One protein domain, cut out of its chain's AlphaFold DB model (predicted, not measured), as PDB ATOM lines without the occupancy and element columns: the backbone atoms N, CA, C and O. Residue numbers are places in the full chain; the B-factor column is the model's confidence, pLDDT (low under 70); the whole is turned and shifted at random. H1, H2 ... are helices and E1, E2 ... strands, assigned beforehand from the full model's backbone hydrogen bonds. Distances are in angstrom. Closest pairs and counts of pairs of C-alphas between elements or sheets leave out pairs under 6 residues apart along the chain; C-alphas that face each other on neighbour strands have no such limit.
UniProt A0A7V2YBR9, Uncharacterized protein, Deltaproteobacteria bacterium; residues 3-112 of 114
ATOM      1  N   ARG A   3     190.530 237.856 258.687       97.31
ATOM      2  CA  ARG A   3     191.674 237.118 258.143       97.31
ATOM      3  C   ARG A   3     192.201 236.184 259.213       97.31
ATOM      4  O   ARG A   3     192.408 236.619 260.345       97.31
ATOM      5  N   ALA A   4     192.442 234.934 258.846       97.88
ATOM      6  CA  ALA A   4     193.006 233.950 259.754       97.88
ATOM      7  C   ALA A   4     194.074 233.099 259.071       97.88
ATOM      8  O   ALA A   4     193.892 232.669 257.929       97.88
ATOM      9  N   ARG A   5     195.179 232.841 259.774       98.00
ATOM     10  CA  ARG A   5     196.145 231.818 259.365       98.00
ATOM     11  C   ARG A   5     195.486 230.450 259.449       98.00
ATOM     12  O   ARG A   5     194.695 230.203 260.359       98.00
ATOM     13  N   VAL A   6     195.814 229.588 258.492       98.19
ATOM     14  CA  VAL A   6     195.309 228.214 258.446       98.19
ATOM     15  C   VAL A   6     196.422 227.265 258.863       98.19
ATOM     16  O   VAL A   6     197.431 227.140 258.166       98.19
ATOM     17  N   TRP A   7     196.219 226.591 259.984       98.25
ATOM     18  CA  TRP A   7     197.141 225.611 260.542       98.25
ATOM     19  C   TRP A   7     196.586 224.214 260.306       98.25
ATOM     20  O   TRP A   7     195.410 223.979 260.547       98.25
ATOM     21  N   PHE A   8     197.411 223.283 259.835       98.31
ATOM     22  CA  PHE A   8     197.032 221.889 259.610       98.31
ATOM     23  C   PHE A   8     197.856 220.966 260.488       98.31
ATOM     24  O   PHE A   8     198.988 221.284 260.836       98.31
ATOM     25  N   ARG A   9     197.349 219.770 260.759       98.00
ATOM     26  CA  ARG A   9     198.138 218.721 261.400       98.00
ATOM     27  C   ARG A   9     199.129 218.106 260.406       98.00
ATOM     28  O   ARG A   9     198.746 217.653 259.324       98.00
ATOM     29  N   CYS A  10     200.411 218.087 260.767       97.25
ATOM     30  CA  CYS A  10     201.461 217.451 259.974       97.25
ATOM     31  C   CYS A  10     201.278 215.927 259.944       97.25
ATOM     32  O   CYS A  10     201.107 215.302 260.987       97.25
ATOM     33  N   ALA A  11     201.380 215.314 258.761       95.75
ATOM     34  CA  ALA A  11     201.253 213.864 258.605       95.75
ATOM     35  C   ALA A  11     202.409 213.075 259.247       95.75
ATOM     36  O   ALA A  11     202.216 211.930 259.644       95.75
ATOM     37  N   ALA A  12     203.604 213.671 259.334       94.88
ATOM     38  CA  ALA A  12     204.793 213.008 259.869       94.88
ATOM     39  C   ALA A  12     204.957 213.203 261.384       94.88
ATOM     40  O   ALA A  12     205.181 212.231 262.098       94.88
ATOM     41  N   MET A  13     204.857 214.449 261.863       95.06
ATOM     42  CA  MET A  13     205.145 214.793 263.264       95.06
ATOM     43  C   MET A  13     203.889 214.963 264.122       95.06
ATOM     44  O   MET A  13     203.961 214.881 265.341       95.06
ATOM     45  N   GLY A  14     202.727 215.196 263.508       94.31
ATOM     46  CA  GLY A  14     201.490 215.493 264.230       94.31
ATOM     47  C   GLY A  14     201.392 216.927 264.761       94.31
ATOM     48  O   GLY A  14     200.324 217.298 265.234       94.31
ATOM     49  N   ASP A  15     202.434 217.748 264.652       96.38
ATOM     50  CA  ASP A  15     202.404 219.154 265.070       96.38
ATOM     51  C   ASP A  15     201.548 220.035 264.137       96.38
ATOM     52  O   ASP A  15     201.399 219.711 262.948       96.38
ATOM     53  N   PRO A  16     201.002 221.162 264.636       96.88
ATOM     54  CA  PRO A  16     200.364 222.166 263.795       96.88
ATOM     55  C   PRO A  16     201.398 222.849 262.889       96.88
ATOM     56  O   PRO A  16     202.425 223.356 263.340       96.88
ATOM     57  N   VAL A  17     201.115 222.883 261.590       97.19
ATOM     58  CA  VAL A  17     201.972 223.465 260.553       97.19
ATOM     59  C   VAL A  17     201.165 224.368 259.630       97.19
ATOM     60  O   VAL A  17     200.062 224.024 259.205       97.19
ATOM     61  N   GLN A  18     201.726 225.522 259.281       97.44
ATOM     62  CA  GLN A  18     201.139 226.426 258.297       97.44
ATOM     63  C   GLN A  18     201.784 226.184 256.923       97.44
ATOM     64  O   GLN A  18     203.002 226.328 256.787       97.44
ATOM     65  N   PRO A  19     201.006 225.861 255.874       97.00
ATOM     66  CA  PRO A  19     201.498 225.863 254.509       97.00
ATOM     67  C   PRO A  19     202.031 227.242 254.155       97.00
ATOM     68  O   PRO A  19     201.324 228.244 254.296       97.00
ATOM     69  N   MET A  20     203.267 227.284 253.666       96.38
ATOM     70  CA  MET A  20     203.911 228.527 253.275       96.38
ATOM     71  C   MET A  20     204.660 228.399 251.952       96.38
ATOM     72  O   MET A  20     205.224 227.353 251.622       96.38
ATOM     73  N   LEU A  21     204.693 229.494 251.201       94.81
ATOM     74  CA  LEU A  21     205.492 229.646 249.998       94.81
ATOM     75  C   LEU A  21     206.815 230.339 250.346       94.81
ATOM     76  O   LEU A  21     206.886 231.561 250.400       94.81
ATOM     77  N   ALA A  22     207.877 229.557 250.551       92.44
ATOM     78  CA  ALA A  22     209.195 230.086 250.925       92.44
ATOM     79  C   ALA A  22     209.843 230.979 249.843       92.44
ATOM     80  O   ALA A  22     210.646 231.855 250.150       92.44
ATOM     81  N   ALA A  23     209.512 230.750 248.570       90.44
ATOM     82  CA  ALA A  23     209.904 231.591 247.443       90.44
ATOM     83  C   ALA A  23     208.870 231.452 246.316       90.44
ATOM     84  O   ALA A  23     208.250 230.389 246.203       90.44
ATOM     85  N   PRO A  24     208.698 232.464 245.444       88.50
ATOM     86  CA  PRO A  24     207.793 232.362 244.307       88.50
ATOM     87  C   PRO A  24     208.068 231.112 243.467       88.50
ATOM     88  O   PRO A  24     209.221 230.773 243.176       88.50
ATOM     89  N   ALA A  25     207.004 230.449 243.026       89.75
ATOM     90  CA  ALA A  25     207.128 229.306 242.147       89.75
ATOM     91  C   ALA A  25     207.728 229.747 240.808       89.75
ATOM     92  O   ALA A  25     207.299 230.727 240.194       89.75
ATOM     93  N   ARG A  26     208.740 229.012 240.345       92.69
ATOM     94  CA  ARG A  26     209.379 229.259 239.052       92.69
ATOM     95  C   ARG A  26     208.808 228.303 238.021       92.69
ATOM     96  O   ARG A  26     208.923 227.089 238.163       92.69
ATOM     97  N   VAL A  27     208.227 228.862 236.970       90.81
ATOM     98  CA  VAL A  27     207.690 228.108 235.835       90.81
ATOM     99  C   VAL A  27     208.448 228.522 234.580       90.81
ATOM    100  O   VAL A  27     208.776 229.692 234.394       90.81
ATOM    101  N   GLY A  28     208.762 227.563 233.719       91.81
ATOM    102  CA  GLY A  28     209.503 227.807 232.489       91.81
ATOM    103  C   GLY A  28     209.399 226.633 231.532       91.81
ATOM    104  O   GLY A  28     208.679 225.666 231.786       91.81
ATOM    105  N   TRP A  29     210.143 226.716 230.434       92.31
ATOM    106  CA  TRP A  29     210.112 225.729 229.359       92.31
ATOM    107  C   TRP A  29     211.488 225.106 229.165       92.31
ATOM    108  O   TRP A  29     212.501 225.797 229.221       92.31
ATOM    109  N   ARG A  30     211.530 223.804 228.866       93.12
ATOM    110  CA  ARG A  30     212.716 223.180 228.269       93.12
ATOM    111  C   ARG A  30     212.514 223.101 226.763       93.12
ATOM    112  O   ARG A  30     211.571 222.467 226.297       93.12
ATOM    113  N   GLY A  31     213.386 223.756 226.001       94.88
ATOM    114  CA  GLY A  31     213.368 223.655 224.546       94.88
ATOM    115  C   GLY A  31     213.899 222.297 224.090       94.88
ATOM    116  O   GLY A  31     214.941 221.844 224.552       94.88
ATOM    117  N   ARG A  32     213.190 221.646 223.163       95.38
ATOM    118  CA  ARG A  32     213.578 220.329 222.631       95.38
ATOM    119  C   ARG A  32     214.850 220.368 221.774       95.38
ATOM    120  O   ARG A  32     215.610 219.411 221.786       95.38
ATOM    121  N   PHE A  33     215.066 221.458 221.034       96.81
ATOM    122  CA  PHE A  33     216.151 221.588 220.043       96.81
ATOM    123  C   PHE A  33     217.159 222.697 220.360       96.81
ATOM    124  O   PHE A  33     218.154 222.852 219.663       96.81
ATOM    125  N   ARG A  34     216.888 223.508 221.384       93.12
ATOM    126  CA  ARG A  34     217.770 224.583 221.840       93.12
ATOM    127  C   ARG A  34     217.486 224.900 223.293       93.12
ATOM    128  O   ARG A  34     216.374 224.675 223.775       93.12
ATOM    129  N   LYS A  35     218.474 225.487 223.958       93.00
ATOM    130  CA  LYS A  35     218.289 226.049 225.290       93.00
ATOM    131  C   LYS A  35     217.299 227.214 225.218       93.00
ATOM    132  O   LYS A  35     217.381 228.051 224.319       93.00
ATOM    133  N   VAL A  36     216.351 227.238 226.146       92.19
ATOM    134  CA  VAL A  36     215.399 228.337 226.328       92.19
ATOM    135  C   VAL A  36     215.506 228.757 227.785       92.19
ATOM    136  O   VAL A  36     215.058 228.032 228.665       92.19
ATOM    137  N   ASP A  37     216.112 229.916 228.033       88.38
ATOM    138  CA  ASP A  37     216.338 230.451 229.382       88.38
ATOM    139  C   ASP A  37     215.230 231.438 229.781       88.38
ATOM    140  O   ASP A  37     215.483 232.548 230.242       88.38
ATOM    141  N   LEU A  38     213.973 231.039 229.573       90.69
ATOM    142  CA  LEU A  38     212.799 231.820 229.961       90.69
ATOM    143  C   LEU A  38     212.129 231.162 231.168       90.69
ATOM    144  O   LEU A  38     211.469 230.127 231.045       90.69
ATOM    145  N   THR A  39     212.300 231.778 232.339       92.38
ATOM    146  CA  THR A  39     211.612 231.393 233.578       92.38
ATOM    147  C   THR A  39     210.880 232.588 234.156       92.38
ATOM    148  O   THR A  39     211.460 233.667 234.254       92.38
ATOM    149  N   LEU A  40     209.643 232.379 234.590       92.62
ATOM    150  CA  LEU A  40     208.835 233.370 235.278       92.62
ATOM    151  C   LEU A  40     208.640 232.942 236.731       92.62
ATOM    152  O   LEU A  40     208.300 231.791 237.004       92.62
ATOM    153  N   ALA A  41     208.849 233.878 237.650       92.19
ATOM    154  CA  ALA A  41     208.492 233.723 239.050       92.19
ATOM    155  C   ALA A  41     207.048 234.203 239.247       92.19
ATOM    156  O   ALA A  41     206.723 235.337 238.894       92.19
ATOM    157  N   ARG A  42     206.180 233.347 239.788       88.25
ATOM    158  CA  ARG A  42     204.831 233.728 240.225       88.25
ATOM    159  C   ARG A  42     204.520 233.115 241.587       88.25
ATOM    160  O   ARG A  42     204.899 231.970 241.826       88.25
ATOM    161  N   PRO A  43     203.839 233.847 242.480       87.75
ATOM    162  CA  PRO A  43     203.305 233.235 243.683       87.75
ATOM    163  C   PRO A  43     202.234 232.207 243.304       87.75
ATOM    164  O   PRO A  43     201.527 232.377 242.308       87.75
ATOM    165  N   PHE A  44     202.117 231.148 244.100       93.12
ATOM    166  CA  PHE A  44     200.942 230.287 244.042       93.12
ATOM    167  C   PHE A  44     199.728 231.016 244.617       93.12
ATOM    168  O   PHE A  44     199.838 231.811 245.550       93.12
ATOM    169  N   THR A  45     198.557 230.704 244.080       94.44
ATOM    170  CA  THR A  45     197.287 230.924 244.773       94.44
ATOM    171  C   THR A  45     197.217 230.061 246.038       94.44
ATOM    172  O   THR A  45     197.950 229.077 246.181       94.44
ATOM    173  N   GLY A  46     196.304 230.390 246.957       96.31
ATOM    174  CA  GLY A  46     196.101 229.573 248.157       96.31
ATOM    175  C   GLY A  46     195.698 228.128 247.831       96.31
ATOM    176  O   GLY A  46     196.170 227.198 248.481       96.31
ATOM    177  N   GLU A  47     194.895 227.923 246.780       96.19
ATOM    178  CA  GLU A  47     194.497 226.580 246.340       96.19
ATOM    179  C   GLU A  47     195.676 225.775 245.767       96.19
ATOM    180  O   GLU A  47     195.871 224.612 246.125       96.19
ATOM    181  N   GLU A  48     196.499 226.394 244.913       96.06
ATOM    182  CA  GLU A  48     197.692 225.751 244.346       96.06
ATOM    183  C   GLU A  48     198.698 225.363 245.429       96.06
ATOM    184  O   GLU A  48     199.237 224.254 245.384       96.06
ATOM    185  N   LEU A  49     198.931 226.247 246.408       96.62
ATOM    186  CA  LEU A  49     199.796 225.954 247.549       96.62
ATOM    187  C   LEU A  49     199.276 224.731 248.310       96.62
ATOM    188  O   LEU A  49     200.034 223.792 248.553       96.62
ATOM    189  N   LEU A  50     197.978 224.694 248.618       96.81
ATOM    190  CA  LEU A  50     197.399 223.601 249.389       96.81
ATOM    191  C   LEU A  50     197.438 222.261 248.638       96.81
ATOM    192  O   LEU A  50     197.709 221.224 249.240       96.81
ATOM    193  N   HIS A  51     197.266 222.257 247.314       96.56
ATOM    194  CA  HIS A  51     197.453 221.042 246.515       96.56
ATOM    195  C   HIS A  51     198.867 220.455 246.625       96.56
ATOM    196  O   HIS A  51     199.022 219.234 246.550       96.56
ATOM    197  N   ARG A  52     199.899 221.284 246.836       95.69
ATOM    198  CA  ARG A  52     201.277 220.811 247.059       95.69
ATOM    199  C   ARG A  52     201.499 220.214 248.444       95.69
ATOM    200  O   ARG A  52     202.484 219.509 248.622       95.69
ATOM    201  N   MET A  53     200.585 220.441 249.385       96.25
ATOM    202  CA  MET A  53     200.661 219.897 250.744       96.25
ATOM    203  C   MET A  53     200.090 218.478 250.860       96.25
ATOM    204  O   MET A  53     200.116 217.895 251.941       96.25
ATOM    205  N   LYS A  54     199.585 217.882 249.770       96.38
ATOM    206  CA  LYS A  54     199.092 216.498 249.795       96.38
ATOM    207  C   LYS A  54     200.183 215.546 250.301       96.38
ATOM    208  O   LYS A  54     201.277 215.513 249.744       96.38
ATOM    209  N   GLY A  55     199.863 214.769 251.336       95.38
ATOM    210  CA  GLY A  55     200.796 213.847 251.994       95.38
ATOM    211  C   GLY A  55     201.718 214.496 253.033       95.38
ATOM    212  O   GLY A  55     202.352 213.775 253.794       95.38
ATOM    213  N   TRP A  56     201.772 215.830 253.101       96.50
ATOM    214  CA  TRP A  56     202.472 216.575 254.157       96.50
ATOM    215  C   TRP A  56     201.556 216.899 255.339       96.50
ATOM    216  O   TRP A  56     202.015 216.973 256.479       96.50
ATOM    217  N   ILE A  57     200.262 217.065 255.068       97.75
ATOM    218  CA  ILE A  57     199.199 217.260 256.060       97.75
ATOM    219  C   ILE A  57     198.312 216.013 256.139       97.75
ATOM    220  O   ILE A  57     198.243 215.243 255.178       97.75
ATOM    221  N   THR A  58     197.638 215.807 257.271       96.50
ATOM    222  CA  THR A  58     196.824 214.601 257.518       96.50
ATOM    223  C   THR A  58     195.548 214.530 256.678       96.50
ATOM    224  O   THR A  58     195.071 213.433 256.390       96.50
ATOM    225  N   LEU A  59     194.996 215.675 256.263       95.94
ATOM    226  CA  LEU A  59     193.760 215.744 255.478       95.94
ATOM    227  C   LEU A  59     194.007 215.769 253.960       95.94
ATOM    228  O   LEU A  59     195.080 216.141 253.486       95.94
ATOM    229  N   GLU A  60     192.988 215.417 253.169       96.44
ATOM    230  CA  GLU A  60     193.032 215.543 251.706       96.44
ATOM    231  C   GLU A  60     192.770 217.004 251.280       96.44
ATOM    232  O   GLU A  60     191.661 217.507 251.493       96.44
ATOM    233  N   PRO A  61     193.725 217.681 250.606       96.94
ATOM    234  CA  PRO A  61     193.584 219.081 250.195       96.94
ATOM    235  C   PRO A  61     192.311 219.399 249.413       96.94
ATOM    236  O   PRO A  61     191.686 220.430 249.643       96.94
ATOM    237  N   LYS A  62     191.907 218.519 248.489       96.75
ATOM    238  CA  LYS A  62     190.695 218.728 247.680       96.75
ATOM    239  C   LYS A  62     189.446 218.827 248.548       96.75
ATOM    240  O   LYS A  62     188.630 219.717 248.340       96.75
ATOM    241  N   LEU A  63     189.352 217.958 249.552       96.94
ATOM    242  CA  LEU A  63     188.218 217.916 250.462       96.94
ATOM    243  C   LEU A  63     188.128 219.187 251.310       96.94
ATOM    244  O   LEU A  63     187.037 219.714 251.529       96.94
ATOM    245  N   PHE A  64     189.274 219.691 251.769       97.75
ATOM    246  CA  PHE A  64     189.341 220.970 252.466       97.75
ATOM    247  C   PHE A  64     188.870 222.116 251.567       97.75
ATOM    248  O   PHE A  64     187.989 222.872 251.966       97.75
ATOM    249  N   LEU A  65     189.378 222.205 250.333       97.50
ATOM    250  CA  LEU A  65     188.989 223.254 249.381       97.50
ATOM    251  C   LEU A  65     187.484 223.265 249.105       97.50
ATOM    252  O   LEU A  65     186.857 224.318 249.177       97.50
ATOM    253  N   GLU A  66     186.897 222.100 248.836       97.19
ATOM    254  CA  GLU A  66     185.451 221.957 248.633       97.19
ATOM    255  C   GLU A  66     184.644 222.439 249.847       97.19
ATOM    256  O   GLU A  66     183.584 223.038 249.679       97.19
ATOM    257  N   THR A  67     185.168 222.234 251.057       97.19
ATOM    258  CA  THR A  67     184.505 222.619 252.311       97.19
ATOM    259  C   THR A  67     184.568 224.123 252.569       97.19
ATOM    260  O   THR A  67     183.589 224.703 253.027       97.19
ATOM    261  N   VAL A  68     185.706 224.770 252.295       96.81
ATOM    262  CA  VAL A  68     185.931 226.173 252.692       96.81
ATOM    263  C   VAL A  68     185.527 227.200 251.636       96.81
ATOM    264  O   VAL A  68     185.291 228.358 251.981       96.81
ATOM    265  N   ARG A  69     185.431 226.791 250.362       96.19
ATOM    266  CA  ARG A  69     185.091 227.658 249.218       96.19
ATOM    267  C   ARG A  69     183.830 228.515 249.398       96.19
ATOM    268  O   ARG A  69     183.867 229.660 248.954       96.19
ATOM    269  N   PRO A  70     182.739 228.030 250.022       96.44
ATOM    270  CA  PRO A  70     181.551 228.858 250.243       96.44
ATOM    271  C   PRO A  70     181.765 230.012 251.232       96.44
ATOM    272  O   PRO A  70     181.039 230.996 251.173       96.44
ATOM    273  N   TYR A  71     182.746 229.900 252.135       97.19
ATOM    274  CA  TYR A  71     182.880 230.785 253.297       97.19
ATOM    275  C   TYR A  71     184.074 231.738 253.212       97.19
ATOM    276  O   TYR A  71     184.089 232.786 253.862       97.19
ATOM    277  N   CYS A  72     185.114 231.370 252.458       97.25
ATOM    278  CA  CYS A  72     186.355 232.132 252.414       97.25
ATOM    279  C   CYS A  72     187.074 232.045 251.068       97.25
ATOM    280  O   CYS A  72     186.871 231.130 250.269       97.25
ATOM    281  N   ARG A  73     187.992 232.990 250.857       97.25
ATOM    282  CA  ARG A  73     189.019 232.913 249.816       97.25
ATOM    283  C   ARG A  73     190.354 232.570 250.457       97.25
ATOM    284  O   ARG A  73     190.784 233.249 251.388       97.25
ATOM    285  N   LEU A  74     191.036 231.564 249.918       97.75
ATOM    286  CA  LEU A  74     192.399 231.239 250.327       97.75
ATOM    287  C   LEU A  74     193.405 232.131 249.601       97.75
ATOM    288  O   LEU A  74     193.390 232.242 248.373       97.75
ATOM    289  N   LYS A  75     194.312 232.732 250.365       96.31
ATOM    290  CA  LYS A  75     195.371 233.608 249.867       96.31
ATOM    291  C   LYS A  75     196.719 233.197 250.434       96.31
ATOM    292  O   LYS A  75     196.801 232.629 251.518       96.31
ATOM    293  N   VAL A  76     197.764 233.527 249.689       96.00
ATOM    294  CA  VAL A  76     199.145 233.519 250.168       96.00
ATOM    295  C   VAL A  76     199.494 234.966 250.495       96.00
ATOM    296  O   VAL A  76     199.337 235.828 249.630       96.00
ATOM    297  N   PHE A  77     199.860 235.242 251.744       93.50
ATOM    298  CA  PHE A  77     200.228 236.588 252.200       93.50
ATOM    299  C   PHE A  77     201.712 236.877 251.945       93.50
ATOM    300  O   PHE A  77     202.445 236.010 251.472       93.50
ATOM    301  N   ASP A  78     202.151 238.104 252.231       89.06
ATOM    302  CA  ASP A  78     203.520 238.560 251.949       89.06
ATOM    303  C   ASP A  78     204.593 237.758 252.708       89.06
ATOM    304  O   ASP A  78     205.709 237.608 252.214       89.06
ATOM    305  N   ASP A  79     204.250 237.187 253.870       92.25
ATOM    306  CA  ASP A  79     205.103 236.252 254.627       92.25
ATOM    307  C   ASP A  79     205.135 234.831 254.025       92.25
ATOM    308  O   ASP A  79     205.793 233.931 254.547       92.25
ATOM    309  N   GLY A  80     204.427 234.620 252.913       94.44
ATOM    310  CA  GLY A  80     204.269 233.344 252.234       94.44
ATOM    311  C   GLY A  80     203.217 232.434 252.867       94.44
ATOM    312  O   GLY A  80     202.944 231.378 252.300       94.44
ATOM    313  N   GLY A  81     202.617 232.793 254.003       96.94
ATOM    314  CA  GLY A  81     201.686 231.941 254.737       96.94
ATOM    315  C   GLY A  81     200.308 231.830 254.081       96.94
ATOM    316  O   GLY A  81     199.787 232.788 253.502       96.94
ATOM    317  N   LEU A  82     199.688 230.651 254.199       98.06
ATOM    318  CA  LEU A  82     198.300 230.437 253.802       98.06
ATOM    319  C   LEU A  82     197.340 231.113 254.792       98.06
ATOM    320  O   LEU A  82     197.405 230.884 256.004       98.06
ATOM    321  N   VAL A  83     196.424 231.912 254.251       97.81
ATOM    322  CA  VAL A  83     195.418 232.677 254.992       97.81
ATOM    323  C   VAL A  83     194.039 232.439 254.387       97.81
ATOM    324  O   VAL A  83     193.870 232.477 253.166       97.81
ATOM    325  N   ALA A  84     193.044 232.239 255.246       98.00
ATOM    326  CA  ALA A  84     191.634 232.295 254.891       98.00
ATOM    327  C   ALA A  84     191.109 233.718 255.120       98.00
ATOM    328  O   ALA A  84     191.230 234.274 256.213       98.00
ATOM    329  N   GLU A  85     190.530 234.316 254.081       97.75
ATOM    330  CA  GLU A  85     189.881 235.624 254.142       97.75
ATOM    331  C   GLU A  85     188.367 235.453 253.992       97.75
ATOM    332  O   GLU A  85     187.898 234.952 252.968       97.75
ATOM    333  N   THR A  86     187.608 235.870 255.005       98.00
ATOM    334  CA  THR A  86     186.138 235.844 255.012       98.00
ATOM    335  C   THR A  86     185.575 237.259 254.932       98.00
ATOM    336  O   THR A  86     186.186 238.227 255.400       98.00
ATOM    337  N   GLU A  87     184.378 237.402 254.365       96.19
ATOM    338  CA  GLU A  87     183.750 238.712 254.163       96.19
ATOM    339  C   GLU A  87     183.419 239.406 255.492       96.19
ATOM    340  O   GLU A  87     183.681 240.601 255.679       96.19
ATOM    341  N   ASN A  88     182.922 238.641 256.462       96.12
ATOM    342  CA  ASN A  88     182.493 239.124 257.768       96.12
ATOM    343  C   ASN A  88     182.732 238.063 258.865       96.12
ATOM    344  O   ASN A  88     183.304 236.995 258.622       96.12
ATOM    345  N   GLN A  89     182.344 238.404 260.096       95.81
ATOM    346  CA  GLN A  89     182.504 237.538 261.262       95.81
ATOM    347  C   GLN A  89     181.547 236.336 261.242       95.81
ATOM    348  O   GLN A  89     181.919 235.275 261.728       95.81
ATOM    349  N   GLU A  90     180.360 236.468 260.650       96.88
ATOM    350  CA  GLU A  90     179.394 235.372 260.510       96.88
ATOM    351  C   GLU A  90     179.962 234.258 259.620       96.88
ATOM    352  O   GLU A  90     180.096 233.126 260.080       96.88
ATOM    353  N   SER A  91     180.456 234.589 258.421       97.12
ATOM    354  CA  SER A  91     181.123 233.625 257.532       97.12
ATOM    355  C   SER A  91     182.349 232.972 258.181       97.12
ATOM    356  O   SER A  91     182.661 231.817 257.902       97.12
ATOM    357  N   PHE A  92     183.056 233.693 259.060       97.88
ATOM    358  CA  PHE A  92     184.173 233.131 259.823       97.88
ATOM    359  C   PHE A  92     183.712 232.098 260.860       97.88
ATOM    360  O   PHE A  92     184.325 231.037 260.978       97.88
ATOM    361  N   LEU A  93     182.633 232.379 261.591       97.69
ATOM    362  CA  LEU A  93     182.066 231.442 262.562       97.69
ATOM    363  C   LEU A  93     181.490 230.197 261.871       97.69
ATOM    364  O   LEU A  93     181.712 229.082 262.345       97.69
ATOM    365  N   GLU A  94     180.821 230.365 260.727       97.88
ATOM    366  CA  GLU A  94     180.349 229.246 259.904       97.88
ATOM    367  C   GLU A  94     181.507 228.382 259.401       97.88
ATOM    368  O   GLU A  94     181.457 227.156 259.522       97.88
ATOM    369  N   LEU A  95     182.577 229.012 258.906       98.06
ATOM    370  CA  LEU A  95     183.794 228.314 258.504       98.06
ATOM    371  C   LEU A  95     184.375 227.502 259.669       98.06
ATOM    372  O   LEU A  95     184.644 226.315 259.498       98.06
ATOM    373  N   CYS A  96     184.530 228.103 260.853       97.69
ATOM    374  CA  CYS A  96     185.033 227.404 262.040       97.69
ATOM    375  C   CYS A  96     184.167 226.185 262.390       97.69
ATOM    376  O   CYS A  96     184.696 225.099 262.616       97.69
ATOM    377  N   SER A  97     182.842 226.351 262.378       97.38
ATOM    378  CA  SER A  97     181.887 225.271 262.643       97.38
ATOM    379  C   SER A  97     182.036 224.122 261.638       97.38
ATOM    380  O   SER A  97     182.161 222.960 262.026       97.38
ATOM    381  N   LYS A  98     182.122 224.439 260.340       97.62
ATOM    382  CA  LYS A  98     182.270 223.436 259.274       97.62
ATOM    383  C   LYS A  98     183.604 222.705 259.318       97.62
ATOM    384  O   LYS A  98     183.653 221.507 259.033       97.62
ATOM    385  N   LEU A  99     184.676 223.403 259.682       97.81
ATOM    386  CA  LEU A  99     185.984 222.788 259.863       97.81
ATOM    387  C   LEU A  99     185.997 221.836 261.061       97.81
ATOM    388  O   LEU A  99     186.454 220.706 260.910       97.81
ATOM    389  N   ALA A 100     185.428 222.239 262.200       96.31
ATOM    390  CA  ALA A 100     185.329 221.385 263.382       96.31
ATOM    391  C   ALA A 100     184.484 220.126 263.117       96.31
ATOM    392  O   ALA A 100     184.889 219.023 263.479       96.31
ATOM    393  N   GLU A 101     183.347 220.270 262.427       96.75
ATOM    394  CA  GLU A 101     182.461 219.157 262.059       96.75
ATOM    395  C   GLU A 101     183.171 218.123 261.168       96.75
ATOM    396  O   GLU A 101     183.022 216.917 261.363       96.75
ATOM    397  N   ARG A 102     183.946 218.587 260.179       96.88
ATOM    398  CA  ARG A 102     184.499 217.718 259.132       96.88
ATOM    399  C   ARG A 102     185.914 217.224 259.406       96.88
ATOM    400  O   ARG A 102     186.257 216.118 258.993       96.88
ATOM    401  N   PHE A 103     186.739 218.048 260.038       96.50
ATOM    402  CA  PHE A 103     188.176 217.820 260.184       96.50
ATOM    403  C   PHE A 103     188.630 217.747 261.643       96.50
ATOM    404  O   PHE A 103     189.792 217.422 261.874       96.50
ATOM    405  N   GLN A 104     187.729 217.977 262.605       94.44
ATOM    406  CA  GLN A 104     188.008 217.879 264.038       94.44
ATOM    407  C   GLN A 104     189.230 218.729 264.422       94.44
ATOM    408  O   GLN A 104     189.209 219.944 264.257       94.44
ATOM    409  N   ASP A 105     190.296 218.095 264.898       92.81
ATOM    410  CA  ASP A 105     191.544 218.695 265.368       92.81
ATOM    411  C   ASP A 105     192.653 218.714 264.298       92.81
ATOM    412  O   ASP A 105     193.823 218.948 264.599       92.81
ATOM    413  N   GLN A 106     192.326 218.410 263.040       96.38
ATOM    414  CA  GLN A 106     193.309 218.384 261.951       96.38
ATOM    415  C   GLN A 106     193.560 219.758 261.330       96.38
ATOM    416  O   GLN A 106     194.480 219.898 260.519       96.38
ATOM    417  N   VAL A 107     192.732 220.752 261.657       97.50
ATOM    418  CA  VAL A 107     192.853 222.108 261.131       97.50
ATOM    419  C   VAL A 107     192.386 223.142 262.146       97.50
ATOM    420  O   VAL A 107     191.358 222.972 262.795       97.50
ATOM    421  N   GLU A 108     193.125 224.240 262.240       96.75
ATOM    422  CA  GLU A 108     192.849 225.349 263.146       96.75
ATOM    423  C   GLU A 108     192.956 226.685 262.404       96.75
ATOM    424  O   GLU A 108     193.720 226.836 261.443       96.75
ATOM    425  N   LEU A 109     192.176 227.666 262.858       97.69
ATOM    426  CA  LEU A 109     192.200 229.030 262.340       97.69
ATOM    427  C   LEU A 109     192.658 229.994 263.430       97.69
ATOM    428  O   LEU A 109     192.050 230.080 264.494       97.69
ATOM    429  N   GLU A 110     193.692 230.774 263.133       97.44
ATOM    430  CA  GLU A 110     194.227 231.795 264.034       97.44
ATOM    431  C   GLU A 110     193.952 233.184 263.450       97.44
ATOM    432  O   GLU A 110     194.519 233.551 262.418       97.44
ATOM    433  N   ILE A 111     193.083 233.970 264.093       97.12
ATOM    434  CA  ILE A 111     192.759 235.331 263.637       97.12
ATOM    435  C   ILE A 111     194.015 236.206 263.668       97.12
ATOM    436  O   ILE A 111     194.650 236.378 264.708       97.12
ATOM    437  N   ILE A 112     194.307 236.841 262.536       94.94
ATOM    438  CA  ILE A 112     195.372 237.833 262.423       94.94
ATOM    439  C   ILE A 112     194.833 239.148 262.987       94.94
ATOM    440  O   ILE A 112     193.945 239.768 262.396       94.94
TER     441      ILE A 112
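This is residues 3 to 112 of the 114 residues of an uncharacterized protein of Deltaproteobacteria bacterium (UniProt A0A7V2YBR9). A twisted wall of four strands, E4, E5, E1 and E6, has helices over one face, with H3 toward one end, H1 toward the other and H2 between them; the hairpin of E2 and E3 reaches out from this body as a long arm, with Phe 33 near its tip. The printed part has 110 residues, with named elements in the order E1, E2, E3, H1, H2, E4, E5, H3, E6. Both sheets, E4 - E5 - E1 - E6 and E2 - E3, are antiparallel, and the class is mixed, helices and strands. The whole is only just loose, close to compact, with a radius of gyration of the C-alphas of 16.2 A, and elongated, spanning 55 by 32 by 23 A.

E1, residues 3 to 9, is an inner strand of the strongly twisted sheet; its residues 8 to 9 also pair antiparallel with residues 16 to 17. Its neighbours are E5, residues 82 to 86, with N 84 and O 4 2.8 A apart, and E6, residues 107 to 111, with N 5 and O 110 2.8 A apart. E4, residues 73 to 76, forms a hairpin with E5, with N 75 and O 83 2.8 A apart. E2, residues 25 to 28, and E3, residues 39 to 42, form another hairpin, with N 40 and O 27 2.8 A apart; both are apart from E4, E5 and E6. H1, residues 46 to 52, stands up from the sheet over E4 at a height of 8.6 A; the closest C-alphas, of Gly 46 and Lys 75, are 4.4 A apart. H2, residues 61 to 68, only grazes the sheet and touches H1 as a helical hairpin, at a shallow tilt of 25 degrees, opposite ways; the closest C-alphas, of His 51 and Pro 61, are 5.7 A apart. H3, residues 89 to 103, is on the same face as H1, two layers in all, at a height of 9.3 A, along E1 at 6 degrees on the local plane. Its residues 95 to 99 alone touch H2, Val 68 and Leu 95 being closest with C-alphas 6.6 A apart. E5, H3 and E6 make a split strand-helix-strand unit, two strands running the same way with E1 between them, its crossover right-handed. In H1, H2 and H3 every O i to N i+4 pair is within hydrogen-bond range.

E1 begins at C-alpha 3 (191.674, 237.118, 258.143) and measures 19.8 A. E2 measures 10.1 A, E3 9.8 A, H1 10.2 A, H2 10.7 A, E4 10.2 A and E5 13.4 A. H3 measures 20.5 A from C-alpha 89 (182.504, 237.538, 261.262). E6, 13.5 A, ends at C-alpha 111 (192.759, 235.331, 263.637).

The two C-alphas farthest apart, of Phe 33 and Glu 90, are 56.4 A apart. The printed part has no cut; the link from E1 to E2 is long, with 15 residues. The mean pLDDT of the printed part is 95.6, and no printed residue is under 70.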